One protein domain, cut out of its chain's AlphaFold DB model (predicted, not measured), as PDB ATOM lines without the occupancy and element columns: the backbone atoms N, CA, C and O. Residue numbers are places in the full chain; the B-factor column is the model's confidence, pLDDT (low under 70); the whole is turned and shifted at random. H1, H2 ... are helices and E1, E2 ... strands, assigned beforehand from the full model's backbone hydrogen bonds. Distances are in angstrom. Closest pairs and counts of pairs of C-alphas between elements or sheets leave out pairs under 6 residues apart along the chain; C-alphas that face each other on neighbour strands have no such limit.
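What this domain is: This is residues 154 to 253 of the 384 residues of an uncharacterized protein of Clostridium botulinum (UniProt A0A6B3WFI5). What is the main picture? A small, strongly twisted sheet of four strands, curled like part of a barrel, makes the middle, with H1 over one face along E3 and the short helix H3 grazing the sheet far out at the other end of the long axis. Two long stretches with no named element, residues 164 to 175 and 180 to 202, join H1 to H2 and H2 to the sheet. What is it made of? The 100 printed residues hold, in chain order, H1, H2, E1, E2, E3, E4 and H3, a mixed class with under half of the residues in named elements; the sheet is antiparallel, in the order E1, E2, E3, E4. How large is it? It is compact, with a radius of gyration of the C-alphas of 13.4 A and spans of 43 by 30 by 21 A.

How they stand to each other: How do the strands pair? E1, residues 203 to 207, E2, residues 213 to 220, E3, residues 225 to 229, and E4, residues 235 to 239, form a meander, each strand the antiparallel neighbour of the one before. N 206 and O 214 are 3.0 A apart, N 219 and O 227 2.9 A, and N 226 and O 238 2.8 A, each within hydrogen-bond range. Where does E2 bend? It bends by 69 degrees at residue 217, pairing with E1 over residues 213 to 217 and with E3 over residues 217 to 220. How do the helices stand to the sheet? H1, residues 154 to 163, is on it at a height over the sheet of 10.4 A, along the strands at 4 degrees to E3 on the local plane; the closest C-alphas of H1 and E3, those of Glu 154 and Ile 229, are 7.2 A apart. H2, residues 176 to 179, and H3, residues 248 to 252, are only just on the sheet, with 5 pairs of C-alphas within 10 A each, and only graze it. What do the helix backbones show? Every O i to N i+4 pair is within hydrogen-bond range in H1 and H3, and H2 is too short for such a pair.

Where its parts are: Where does the first element begin? H1 begins at C-alpha 154, (23.732, -3.414, 31.712), and is 14.2 A long. How long are the strands? E2 measures 20.2 A from C-alpha 213 at (8.817, -18.147, 27.029), E1 and E4 13.7 A each, and E3 13.4 A. Where does the last element end? H3 ends at C-alpha 252, (-0.968, -21.257, 28.264).

The domain as a whole: Which C-alphas are farthest apart? Those of Asn 170 and Lys 252, at 43.6 A. Which links are long? Those from H1 to H2 and from H2 to E1, with 12 and 23 residues. Is the printed part whole and confident? It has no cut, its mean pLDDT is 94.2, and no printed residue is under 70.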
ATOM      1  N   GLU A 154      23.733  -4.817  32.127       95.88
ATOM      2  CA  GLU A 154      23.732  -3.414  31.712       95.88
ATOM      3  C   GLU A 154      25.122  -2.953  31.262       95.88
ATOM      4  O   GLU A 154      25.282  -2.511  30.129       95.88
ATOM      5  N   ASP A 155      26.156  -3.154  32.080       95.44
ATOM      6  CA  ASP A 155      27.526  -2.782  31.715       95.44
ATOM      7  C   ASP A 155      28.041  -3.541  30.481       95.44
ATOM      8  O   ASP A 155      28.782  -2.990  29.668       95.44
ATOM      9  N   LYS A 156      27.647  -4.810  30.303       95.25
ATOM     10  CA  LYS A 156      28.000  -5.568  29.091       95.25
ATOM     11  C   LYS A 156      27.390  -4.923  27.850       95.25
ATOM     12  O   LYS A 156      28.096  -4.773  26.857       95.25
ATOM     13  N   ILE A 157      26.111  -4.544  27.900       96.06
ATOM     14  CA  ILE A 157      25.415  -3.881  26.788       96.06
ATOM     15  C   ILE A 157      26.005  -2.488  26.547       96.06
ATOM     16  O   ILE A 157      26.340  -2.173  25.411       96.06
ATOM     17  N   LYS A 158      26.238  -1.691  27.597       96.00
ATOM     18  CA  LYS A 158      26.902  -0.384  27.482       96.00
ATOM     19  C   LYS A 158      28.264  -0.494  26.800       96.00
ATOM     20  O   LYS A 158      28.572   0.292  25.913       96.00
ATOM     21  N   ASN A 159      29.059  -1.505  27.148       94.19
ATOM     22  CA  ASN A 159      30.340  -1.728  26.485       94.19
ATOM     23  C   ASN A 159      30.174  -2.107  25.005       94.19
ATOM     24  O   ASN A 159      30.996  -1.697  24.196       94.19
ATOM     25  N   HIS A 160      29.129  -2.859  24.634       93.50
ATOM     26  CA  HIS A 160      28.804  -3.094  23.217       93.50
ATOM     27  C   HIS A 160      28.448  -1.798  22.492       93.50
ATOM     28  O   HIS A 160      28.855  -1.636  21.349       93.50
ATOM     29  N   PHE A 161      27.736  -0.878  23.148       94.12
ATOM     30  CA  PHE A 161      27.406   0.423  22.564       94.12
ATOM     31  C   PHE A 161      28.678   1.223  22.293       94.12
ATOM     32  O   PHE A 161      28.882   1.668  21.174       94.12
ATOM     33  N   VAL A 162      29.576   1.299  23.278       93.06
ATOM     34  CA  VAL A 162      30.859   2.011  23.162       93.06
ATOM     35  C   VAL A 162      31.800   1.390  22.124       93.06
ATOM     36  O   VAL A 162      32.516   2.105  21.431       93.06
ATOM     37  N   GLU A 163      31.836   0.058  22.010       90.00
ATOM     38  CA  GLU A 163      32.687  -0.642  21.031       90.00
ATOM     39  C   GLU A 163      32.123  -0.592  19.596       90.00
ATOM     40  O   GLU A 163      32.841  -0.903  18.642       90.00
ATOM     41  N   SER A 164      30.847  -0.238  19.425       90.38
ATOM     42  CA  SER A 164      30.136  -0.310  18.150       90.38
ATOM     43  C   SER A 164      30.008   1.062  17.498       90.38
ATOM     44  O   SER A 164      29.492   2.011  18.074       90.38
ATOM     45  N   TRP A 165      30.376   1.134  16.223       87.81
ATOM     46  CA  TRP A 165      30.242   2.342  15.405       87.81
ATOM     47  C   TRP A 165      28.784   2.713  15.071       87.81
ATOM     48  O   TRP A 165      28.546   3.754  14.467       87.81
ATOM     49  N   HIS A 166      27.816   1.864  15.436       86.62
ATOM     50  CA  HIS A 166      26.384   2.098  15.224       86.62
ATOM     51  C   HIS A 166      25.720   2.924  16.334       86.62
ATOM     52  O   HIS A 166      24.542   3.250  16.216       86.62
ATOM     53  N   HIS A 167      26.444   3.244  17.409       89.00
ATOM     54  CA  HIS A 167      25.917   4.000  18.542       89.00
ATOM     55  C   HIS A 167      26.719   5.283  18.771       89.00
ATOM     56  O   HIS A 167      27.877   5.397  18.380       89.00
ATOM     57  N   THR A 168      26.085   6.276  19.394       90.19
ATOM     58  CA  THR A 168      26.686   7.597  19.640       90.19
ATOM     59  C   THR A 168      27.492   7.658  20.937       90.19
ATOM     60  O   THR A 168      28.258   8.600  21.144       90.19
ATOM     61  N   GLN A 169      27.312   6.682  21.830       92.31
ATOM     62  CA  GLN A 169      28.002   6.613  23.112       92.31
ATOM     63  C   GLN A 169      29.473   6.256  22.901       92.31
ATOM     64  O   GLN A 169      29.793   5.187  22.399       92.31
ATOM     65  N   ASN A 170      30.367   7.144  23.336       89.81
ATOM     66  CA  ASN A 170      31.815   6.983  23.167       89.81
ATOM     67  C   ASN A 170      32.531   6.558  24.460       89.81
ATOM     68  O   ASN A 170      33.731   6.285  24.445       89.81
ATOM     69  N   ASP A 171      31.818   6.509  25.586       92.06
ATOM     70  CA  ASP A 171      32.335   6.044  26.869       92.06
ATOM     71  C   ASP A 171      31.248   5.353  27.714       92.06
ATOM     72  O   ASP A 171      30.077   5.284  27.347       92.06
ATOM     73  N   MET A 172      31.652   4.798  28.858       93.00
ATOM     74  CA  MET A 172      30.763   4.066  29.767       93.00
ATOM     75  C   MET A 172      29.943   4.984  30.702       93.00
ATOM     76  O   MET A 172      29.241   4.464  31.575       93.00
ATOM     77  N   ASN A 173      30.029   6.314  30.564       94.19
ATOM     78  CA  ASN A 173      29.455   7.309  31.481       94.19
ATOM     79  C   ASN A 173      28.015   7.696  31.104       94.19
ATOM     80  O   ASN A 173      27.668   8.870  31.016       94.19
ATOM     81  N   PHE A 174      27.166   6.694  30.898       94.38
ATOM     82  CA  PHE A 174      25.730   6.857  30.664       94.38
ATOM     83  C   PHE A 174      24.965   5.696  31.302       94.38
ATOM     84  O   PHE A 174      25.565   4.667  31.622       94.38
ATOM     85  N   ASN A 175      23.657   5.823  31.477       94.69
ATOM     86  CA  ASN A 175      22.800   4.710  31.883       94.69
ATOM     87  C   ASN A 175      21.994   4.231  30.683       94.69
ATOM     88  O   ASN A 175      21.590   5.034  29.843       94.69
ATOM     89  N   LEU A 176      21.697   2.931  30.600       94.44
ATOM     90  CA  LEU A 176      20.824   2.460  29.518       94.44
ATOM     91  C   LEU A 176      19.434   3.093  29.609       94.44
ATOM     92  O   LEU A 176      18.815   3.352  28.583       94.44
ATOM     93  N   SER A 177      18.979   3.407  30.825       95.62
ATOM     94  CA  SER A 177      17.713   4.102  31.063       95.62
ATOM     95  C   SER A 177      17.617   5.474  30.402       95.62
ATOM     96  O   SER A 177      16.513   5.933  30.136       95.62
ATOM     97  N   ASP A 178      18.746   6.122  30.106       95.00
ATOM     98  CA  ASP A 178      18.758   7.423  29.429       95.00
ATOM     99  C   ASP A 178      18.248   7.305  27.980       95.00
ATOM    100  O   ASP A 178      17.887   8.298  27.352       95.00
ATOM    101  N   LEU A 179      18.207   6.077  27.451       94.75
ATOM    102  CA  LEU A 179      17.683   5.747  26.132       94.75
ATOM    103  C   LEU A 179      16.216   5.315  26.167       94.75
ATOM    104  O   LEU A 179      15.651   5.078  25.098       94.75
ATOM    105  N   ASP A 180      15.615   5.152  27.350       97.56
ATOM    106  CA  ASP A 180      14.255   4.633  27.486       97.56
ATOM    107  C   ASP A 180      13.254   5.530  26.724       97.56
ATOM    108  O   ASP A 180      13.337   6.758  26.743       97.56
ATOM    109  N   GLY A 181      12.305   4.916  26.015       96.25
ATOM    110  CA  GLY A 181      11.326   5.625  25.179       96.25
ATOM    111  C   GLY A 181      11.836   6.053  23.796       96.25
ATOM    112  O   GLY A 181      11.053   6.556  22.992       96.25
ATOM    113  N   ILE A 182      13.113   5.820  23.478       94.75
ATOM    114  CA  ILE A 182      13.693   6.056  22.146       94.75
ATOM    115  C   ILE A 182      13.650   4.758  21.323       94.75
ATOM    116  O   ILE A 182      13.730   3.660  21.868       94.75
ATOM    117  N   THR A 183      13.529   4.866  20.001       94.25
ATOM    118  CA  THR A 183      13.610   3.737  19.059       94.25
ATOM    119  C   THR A 183      14.580   4.055  17.917       94.25
ATOM    120  O   THR A 183      14.908   5.222  17.705       94.25
ATOM    121  N   CYS A 184      15.038   3.043  17.173       89.38
ATOM    122  CA  CYS A 184      15.828   3.256  15.958       89.38
ATOM    123  C   CYS A 184      14.986   3.878  14.832       89.38
ATOM    124  O   CYS A 184      13.768   3.673  14.775       89.38
ATOM    125  N   GLU A 185      15.641   4.612  13.929       84.75
ATOM    126  CA  GLU A 185      14.987   5.356  12.844       84.75
ATOM    127  C   GLU A 185      14.329   4.431  11.811       84.75
ATOM    128  O   GLU A 185      13.233   4.721  11.321       84.75
ATOM    129  N   GLU A 186      14.943   3.284  11.497       83.19
ATOM    130  CA  GLU A 186      14.400   2.377  10.493       83.19
ATOM    131  C   GLU A 186      13.165   1.632  11.004       83.19
ATOM    132  O   GLU A 186      13.222   0.742  11.857       83.19
ATOM    133  N   THR A 187      12.030   1.940  10.385       82.75
ATOM    134  CA  THR A 187      10.709   1.441  10.775       82.75
ATOM    135  C   THR A 187      10.514  -0.064  10.630       82.75
ATOM    136  O   THR A 187       9.533  -0.571  11.149       82.75
ATOM    137  N   TYR A 188      11.387  -0.798   9.935       86.56
ATOM    138  CA  TYR A 188      11.304  -2.263   9.836       86.56
ATOM    139  C   TYR A 188      12.154  -2.983  10.894       86.56
ATOM    140  O   TYR A 188      11.915  -4.153  11.185       86.56
ATOM    141  N   ASN A 189      13.119  -2.285  11.492       93.56
ATOM    142  CA  ASN A 189      14.034  -2.816  12.503       93.56
ATOM    143  C   ASN A 189      13.494  -2.674  13.932       93.56
ATOM    144  O   ASN A 189      13.978  -3.339  14.850       93.56
ATOM    145  N   ASN A 190      12.473  -1.836  14.113       94.75
ATOM    146  CA  ASN A 190      11.824  -1.575  15.393       94.75
ATOM    147  C   ASN A 190      10.428  -2.191  15.523       94.75
ATOM    148  O   ASN A 190       9.698  -1.827  16.439       94.75
ATOM    149  N   LYS A 191      10.031  -3.101  14.630       96.81
ATOM    150  CA  LYS A 191       8.699  -3.718  14.669       96.81
ATOM    151  C   LYS A 191       8.757  -5.088  15.313       96.81
ATOM    152  O   LYS A 191       9.535  -5.944  14.889       96.81
ATOM    153  N   ASP A 192       7.930  -5.276  16.332       96.38
ATOM    154  CA  ASP A 192       7.763  -6.561  16.991       96.38
ATOM    155  C   ASP A 192       7.025  -7.571  16.093       96.38
ATOM    156  O   ASP A 192       6.617  -7.254  14.970       96.38
ATOM    157  N   ARG A 193       6.872  -8.811  16.568       94.88
ATOM    158  CA  ARG A 193       6.160  -9.899  15.870       94.88
ATOM    159  C   ARG A 193       4.786  -9.473  15.347       94.88
ATOM    160  O   ARG A 193       4.363  -9.956  14.298       94.88
ATOM    161  N   ASP A 194       4.109  -8.596  16.084       94.69
ATOM    162  CA  ASP A 194       2.726  -8.190  15.857       94.69
ATOM    163  C   ASP A 194       2.647  -6.804  15.173       94.69
ATOM    164  O   ASP A 194       1.568  -6.230  15.028       94.69
ATOM    165  N   GLY A 195       3.786  -6.263  14.714       94.12
ATOM    166  CA  GLY A 195       3.876  -5.002  13.975       94.12
ATOM    167  C   GLY A 195       3.850  -3.744  14.850       94.12
ATOM    168  O   GLY A 195       3.722  -2.631  14.325       94.12
ATOM    169  N   LYS A 196       3.984  -3.875  16.173       95.44
ATOM    170  CA  LYS A 196       4.073  -2.719  17.074       95.44
ATOM    171  C   LYS A 196       5.500  -2.197  17.136       95.44
ATOM    172  O   LYS A 196       6.452  -2.967  17.054       95.44
ATOM    173  N   THR A 197       5.649  -0.883  17.269       97.31
ATOM    174  CA  THR A 197       6.969  -0.278  17.489       97.31
ATOM    175  C   THR A 197       7.487  -0.681  18.868       97.31
ATOM    176  O   THR A 197       6.735  -0.635  19.837       97.31
ATOM    177  N   ILE A 198       8.751  -1.077  18.934       98.06
ATOM    178  CA  ILE A 198       9.479  -1.381  20.160       98.06
ATOM    179  C   ILE A 198      10.228  -0.122  20.576       98.06
ATOM    180  O   ILE A 198      10.918   0.480  19.753       98.06
ATOM    181  N   TYR A 199      10.129   0.246  21.846       97.94
ATOM    182  CA  TYR A 199      10.926   1.324  22.421       97.94
ATOM    183  C   TYR A 199      11.956   0.760  23.397       97.94
ATOM    184  O   TYR A 199      11.711  -0.218  24.108       97.94
ATOM    185  N   ASN A 200      13.131   1.385  23.431       97.69
ATOM    186  CA  ASN A 200      14.146   1.096  24.431       97.69
ATOM    187  C   ASN A 200      13.532   1.187  25.828       97.69
ATOM    188  O   ASN A 200      12.728   2.067  26.136       97.69
ATOM    189  N   GLY A 201      13.915   0.238  26.662       97.75
ATOM    190  CA  GLY A 201      13.471   0.109  28.031       97.75
ATOM    191  C   GLY A 201      12.118  -0.560  28.246       97.75
ATOM    192  O   GLY A 201      11.744  -0.794  29.398       97.75
ATOM    193  N   GLU A 202      11.408  -0.945  27.187       98.12
ATOM    194  CA  GLU A 202      10.189  -1.740  27.315       98.12
ATOM    195  C   GLU A 202      10.475  -3.164  27.805       98.12
ATOM    196  O   GLU A 202      11.542  -3.740  27.573       98.12
ATOM    197  N   ILE A 203       9.480  -3.774  28.454       98.19
ATOM    198  CA  ILE A 203       9.491  -5.209  28.733       98.19
ATOM    199  C   ILE A 203       8.828  -5.933  27.567       98.19
ATOM    200  O   ILE A 203       7.615  -5.835  27.388       98.19
ATOM    201  N   LYS A 204       9.605  -6.723  26.824       98.19
ATOM    202  CA  LYS A 204       9.084  -7.600  25.768       98.19
ATOM    203  C   LYS A 204       9.256  -9.066  26.135       98.19
ATOM    204  O   LYS A 204      10.162  -9.451  26.883       98.19
ATOM    205  N   TYR A 205       8.367  -9.888  25.597       98.00
ATOM    206  CA  TYR A 205       8.442 -11.339  25.665       98.00
ATOM    207  C   TYR A 205       9.039 -11.891  24.378       98.00
ATOM    208  O   TYR A 205       8.930 -11.289  23.315       98.00
ATOM    209  N   PHE A 206       9.677 -13.049  24.481       96.88
ATOM    210  CA  PHE A 206      10.227 -13.774  23.340       96.88
ATOM    211  C   PHE A 206      10.299 -15.265  23.654       96.88
ATOM    212  O   PHE A 206      10.079 -15.702  24.792       96.88
ATOM    213  N   ARG A 207      10.610 -16.074  22.639       93.94
ATOM    214  CA  ARG A 207      10.821 -17.514  22.809       93.94
ATOM    215  C   ARG A 207      12.252 -17.878  22.455       93.94
ATOM    216  O   ARG A 207      12.686 -17.596  21.348       93.94
ATOM    217  N   ASP A 208      12.951 -18.541  23.375       91.25
ATOM    218  CA  ASP A 208      14.320 -19.001  23.114       91.25
ATOM    219  C   ASP A 208      14.357 -20.093  22.026       91.25
ATOM    220  O   ASP A 208      13.330 -20.614  21.583       91.25
ATOM    221  N   TYR A 209      15.555 -20.528  21.634       85.62
ATOM    222  CA  TYR A 209      15.726 -21.603  20.647       85.62
ATOM    223  C   TYR A 209      15.080 -22.946  21.051       85.62
ATOM    224  O   TYR A 209      14.845 -23.808  20.199       85.62
ATOM    225  N   LYS A 210      14.785 -23.158  22.342       87.31
ATOM    226  CA  LYS A 210      14.052 -24.331  22.850       87.31
ATOM    227  C   LYS A 210      12.537 -24.105  22.849       87.31
ATOM    228  O   LYS A 210      11.812 -25.043  23.198       87.31
ATOM    229  N   GLY A 211      12.071 -22.917  22.478       90.06
ATOM    230  CA  GLY A 211      10.683 -22.476  22.473       90.06
ATOM    231  C   GLY A 211      10.161 -22.035  23.839       90.06
ATOM    232  O   GLY A 211       8.945 -21.938  24.009       90.06
ATOM    233  N   ARG A 212      11.028 -21.831  24.840       93.00
ATOM    234  CA  ARG A 212      10.611 -21.385  26.178       93.00
ATOM    235  C   ARG A 212      10.302 -19.899  26.174       93.00
ATOM    236  O   ARG A 212      11.079 -19.120  25.634       93.00
ATOM    237  N   LEU A 213       9.186 -19.538  26.801       95.69
ATOM    238  CA  LEU A 213       8.817 -18.147  27.029       95.69
ATOM    239  C   LEU A 213       9.804 -17.500  28.004       95.69
ATOM    240  O   LEU A 213      10.010 -18.015  29.105       95.69
ATOM    241  N   ASN A 214      10.372 -16.374  27.593       96.38
ATOM    242  CA  ASN A 214      11.220 -15.504  28.396       96.38
ATOM    243  C   ASN A 214      10.717 -14.060  28.267       96.38
ATOM    244  O   ASN A 214       9.926 -13.752  27.374       96.38
ATOM    245  N   ARG A 215      11.172 -13.184  29.164       97.31
ATOM    246  CA  ARG A 215      10.917 -11.742  29.108       97.31
ATOM    247  C   ARG A 215      12.137 -10.975  29.588       97.31
ATOM    248  O   ARG A 215      12.913 -11.518  30.374       97.31
ATOM    249  N   GLY A 216      12.254  -9.722  29.184       98.06
ATOM    250  CA  GLY A 216      13.287  -8.836  29.698       98.06
ATOM    251  C   GLY A 216      13.152  -7.414  29.178       98.06
ATOM    252  O   GLY A 216      12.293  -7.143  28.337       98.06
ATOM    253  N   LYS A 217      13.994  -6.523  29.709       98.44
ATOM    254  CA  LYS A 217      14.062  -5.116  29.294       98.44
ATOM    255  C   LYS A 217      14.862  -5.011  27.999       98.44
ATOM    256  O   LYS A 217      15.972  -5.544  27.951       98.44
ATOM    257  N   VAL A 218      14.307  -4.389  26.961       98.31
ATOM    258  CA  VAL A 218      14.910  -4.385  25.617       98.31
ATOM    259  C   VAL A 218      15.644  -3.091  25.289       98.31
ATOM    260  O   VAL A 218      15.208  -2.016  25.681       98.31
ATOM    261  N   TYR A 219      16.740  -3.198  24.542       98.00
ATOM    262  CA  TYR A 219      17.514  -2.072  24.021       98.00
ATOM    263  C   TYR A 219      17.951  -2.368  22.588       98.00
ATOM    264  O   TYR A 219      18.461  -3.455  22.307       98.00
ATOM    265  N   HIS A 220      17.745  -1.423  21.677       96.62
ATOM    266  CA  HIS A 220      18.120  -1.569  20.276       96.62
ATOM    267  C   HIS A 220      19.624  -1.822  20.146       96.62
ATOM    268  O   HIS A 220      20.431  -1.230  20.859       96.62
ATOM    269  N   ASN A 221      19.988  -2.748  19.263       95.19
ATOM    270  CA  ASN A 221      21.373  -3.074  18.955       95.19
ATOM    271  C   ASN A 221      21.710  -2.590  17.538       95.19
ATOM    272  O   ASN A 221      22.102  -1.450  17.334       95.19
ATOM    273  N   ILE A 222      21.525  -3.451  16.540       93.69
ATOM    274  CA  ILE A 222      21.861  -3.174  15.143       93.69
ATOM    275  C   ILE A 222      20.854  -3.875  14.245       93.69
ATOM    276  O   ILE A 222      20.477  -5.020  14.508       93.69
ATOM    277  N   ASN A 223      20.463  -3.224  13.148       93.75
ATOM    278  CA  ASN A 223      19.454  -3.739  12.230       93.75
ATOM    279  C   ASN A 223      18.215  -4.163  13.032       93.75
ATOM    280  O   ASN A 223      17.784  -3.464  13.947       93.75
ATOM    281  N   ASN A 224      17.686  -5.342  12.738       95.00
ATOM    282  CA  ASN A 224      16.546  -5.934  13.409       95.00
ATOM    283  C   ASN A 224      16.891  -6.562  14.769       95.00
ATOM    284  O   ASN A 224      16.037  -7.239  15.320       95.00
ATOM    285  N   MET A 225      18.107  -6.428  15.297       97.44
ATOM    286  CA  MET A 225      18.532  -7.083  16.536       97.44
ATOM    287  C   MET A 225      18.364  -6.163  17.748       97.44
ATOM    288  O   MET A 225      18.673  -4.973  17.689       97.44
ATOM    289  N   TRP A 226      17.913  -6.738  18.859       98.00
ATOM    290  CA  TRP A 226      17.642  -6.059  20.120       98.00
ATOM    291  C   TRP A 226      18.261  -6.837  21.279       98.00
ATOM    292  O   TRP A 226      18.003  -8.032  21.459       98.00
ATOM    293  N   TRP A 227      19.051  -6.146  22.098       98.19
ATOM    294  CA  TRP A 227      19.507  -6.672  23.375       98.19
ATOM    295  C   TRP A 227      18.336  -6.804  24.342       98.19
ATOM    296  O   TRP A 227      17.440  -5.966  24.370       98.19
ATOM    297  N   ILE A 228      18.370  -7.841  25.172       98.25
ATOM    298  CA  ILE A 228      17.371  -8.107  26.201       98.25
ATOM    299  C   ILE A 228      18.090  -8.387  27.513       98.25
ATOM    300  O   ILE A 228      18.809  -9.382  27.620       98.25
ATOM    301  N   ILE A 229      17.866  -7.553  28.523       98.25
ATOM    302  CA  ILE A 229      18.313  -7.793  29.896       98.25
ATOM    303  C   ILE A 229      17.351  -8.784  30.551       98.25
ATOM    304  O   ILE A 229      16.172  -8.481  30.740       98.25
ATOM    305  N   LEU A 230      17.856  -9.971  30.895       97.50
ATOM    306  CA  LEU A 230      17.073 -11.042  31.524       97.50
ATOM    307  C   LEU A 230      17.121 -10.954  33.052       97.50
ATOM    308  O   LEU A 230      16.140 -11.261  33.726       97.50
ATOM    309  N   ASN A 231      18.278 -10.567  33.585       96.12
ATOM    310  CA  ASN A 231      18.533 -10.289  34.994       96.12
ATOM    311  C   ASN A 231      19.815  -9.444  35.116       96.12
ATOM    312  O   ASN A 231      20.428  -9.092  34.106       96.12
ATOM    313  N   ASP A 232      20.251  -9.161  36.343       94.56
ATOM    314  CA  ASP A 232      21.426  -8.333  36.636       94.56
ATOM    315  C   ASP A 232      22.713  -8.811  35.956       94.56
ATOM    316  O   ASP A 232      23.620  -8.014  35.764       94.56
ATOM    317  N   THR A 233      22.835 -10.090  35.591       94.56
ATOM    318  CA  THR A 233      24.067 -10.669  35.027       94.56
ATOM    319  C   THR A 233      23.912 -11.275  33.635       94.56
ATOM    320  O   THR A 233      24.913 -11.402  32.923       94.56
ATOM    321  N   ASP A 234      22.692 -11.606  33.219       94.62
ATOM    322  CA  ASP A 234      22.397 -12.279  31.957       94.62
ATOM    323  C   ASP A 234      21.635 -11.375  30.992       94.62
ATOM    324  O   ASP A 234      20.713 -10.641  31.355       94.62
ATOM    325  N   TYR A 235      22.008 -11.485  29.724       97.12
ATOM    326  CA  TYR A 235      21.390 -10.781  28.614       97.12
ATOM    327  C   TYR A 235      21.436 -11.662  27.363       97.12
ATOM    328  O   TYR A 235      22.252 -12.582  27.270       97.12
ATOM    329  N   THR A 236      20.557 -11.399  26.405       97.19
ATOM    330  CA  THR A 236      20.546 -12.066  25.095       97.19
ATOM    331  C   THR A 236      20.315 -11.047  23.986       97.19
ATOM    332  O   THR A 236      20.071  -9.877  24.267       97.19
ATOM    333  N   ASN A 237      20.405 -11.485  22.734       97.44
ATOM    334  CA  ASN A 237      20.109 -10.687  21.553       97.44
ATOM    335  C   ASN A 237      19.072 -11.421  20.711       97.44
ATOM    336  O   ASN A 237      19.303 -12.572  20.343       97.44
ATOM    337  N   GLU A 238      17.961 -10.771  20.394       97.69
ATOM    338  CA  GLU A 238      16.892 -11.365  19.593       97.69
ATOM    339  C   GLU A 238      16.457 -10.418  18.486       97.69
ATOM    340  O   GLU A 238      16.582  -9.200  18.589       97.69
ATOM    341  N   ALA A 239      15.928 -10.992  17.411       96.62
ATOM    342  CA  ALA A 239      15.358 -10.197  16.339       96.62
ATOM    343  C   ALA A 239      14.038  -9.541  16.783       96.62
ATOM    344  O   ALA A 239      13.237 -10.173  17.472       96.62
ATOM    345  N   CYS A 240      13.761  -8.326  16.309       97.12
ATOM    346  CA  CYS A 240      12.565  -7.546  16.618       97.12
ATOM    347  C   CYS A 240      11.287  -8.349  16.344       97.12
ATOM    348  O   CYS A 240      10.453  -8.497  17.227       97.12
ATOM    349  N   PHE A 241      11.209  -9.033  15.198       95.56
ATOM    350  CA  PHE A 241      10.076  -9.885  14.815       95.56
ATOM    351  C   PHE A 241       9.883 -11.138  15.694       95.56
ATOM    352  O   PHE A 241       8.935 -11.894  15.490       95.56
ATOM    353  N   SER A 242      10.798 -11.413  16.628       95.75
ATOM    354  CA  SER A 242      10.668 -12.486  17.628       95.75
ATOM    355  C   SER A 242      10.196 -11.971  18.991       95.75
ATOM    356  O   SER A 242       9.808 -12.779  19.839       95.75
ATOM    357  N   LEU A 243      10.230 -10.652  19.196       97.94
ATOM    358  CA  LEU A 243       9.726  -9.970  20.382       97.94
ATOM    359  C   LEU A 243       8.218  -9.739  20.255       97.94
ATOM    360  O   LEU A 243       7.704  -9.613  19.147       97.94
ATOM    361  N   PHE A 244       7.500  -9.702  21.375       97.00
ATOM    362  CA  PHE A 244       6.060  -9.435  21.403       97.00
ATOM    363  C   PHE A 244       5.581  -9.002  22.792       97.00
ATOM    364  O   PHE A 244       6.230  -9.273  23.808       97.00
ATOM    365  N   ASP A 245       4.402  -8.386  22.840       97.00
ATOM    366  CA  ASP A 245       3.635  -8.235  24.077       97.00
ATOM    367  C   ASP A 245       2.869  -9.537  24.343       97.00
ATOM    368  O   ASP A 245       2.101  -9.997  23.497       97.00
ATOM    369  N   ALA A 246       3.086 -10.170  25.497       93.31
ATOM    370  CA  ALA A 246       2.439 -11.446  25.786       93.31
ATOM    371  C   ALA A 246       0.925 -11.295  25.979       93.31
ATOM    372  O   ALA A 246       0.456 -10.442  26.733       93.31
ATOM    373  N   THR A 247       0.180 -12.191  25.341       92.75
ATOM    374  CA  THR A 247      -1.265 -12.361  25.527       92.75
ATOM    375  C   THR A 247      -1.556 -13.521  26.485       92.75
ATOM    376  O   THR A 247      -0.666 -14.317  26.796       92.75
ATOM    377  N   GLU A 248      -2.806 -13.678  26.933       92.06
ATOM    378  CA  GLU A 248      -3.205 -14.839  27.749       92.06
ATOM    379  C   GLU A 248      -2.875 -16.180  27.074       92.06
ATOM    380  O   GLU A 248      -2.474 -17.135  27.742       92.06
ATOM    381  N   GLU A 249      -2.972 -16.246  25.743       88.50
ATOM    382  CA  GLU A 249      -2.648 -17.442  24.964       88.50
ATOM    383  C   GLU A 249      -1.162 -17.815  25.067       88.50
ATOM    384  O   GLU A 249      -0.816 -18.988  25.221       88.50
ATOM    385  N   ASP A 250      -0.262 -16.826  25.069       89.62
ATOM    386  CA  ASP A 250       1.179 -17.069  25.171       89.62
ATOM    387  C   ASP A 250       1.562 -17.737  26.499       89.62
ATOM    388  O   ASP A 250       2.500 -18.547  26.546       89.62
ATOM    389  N   PHE A 251       0.816 -17.440  27.567       91.62
ATOM    390  CA  PHE A 251       1.037 -18.000  28.897       91.62
ATOM    391  C   PHE A 251       0.503 -19.427  29.060       91.62
ATOM    392  O   PHE A 251       1.027 -20.164  29.899       91.62
ATOM    393  N   LYS A 252      -0.454 -19.871  28.229       88.94
ATOM    394  CA  LYS A 252      -0.968 -21.257  28.264       88.94
ATOM    395  C   LYS A 252       0.122 -22.289  27.991       88.94
ATOM    396  O   LYS A 252       0.081 -23.410  28.499       88.94
ATOM    397  N   HIS A 253       1.136 -21.909  27.219       82.50
ATOM    398  CA  HIS A 253       2.246 -22.783  26.876       82.50
ATOM    399  C   HIS A 253       3.571 -22.165  27.293       82.50
ATOM    400  O   HIS A 253       4.145 -21.344  26.584       82.50
TER     401      HIS A 253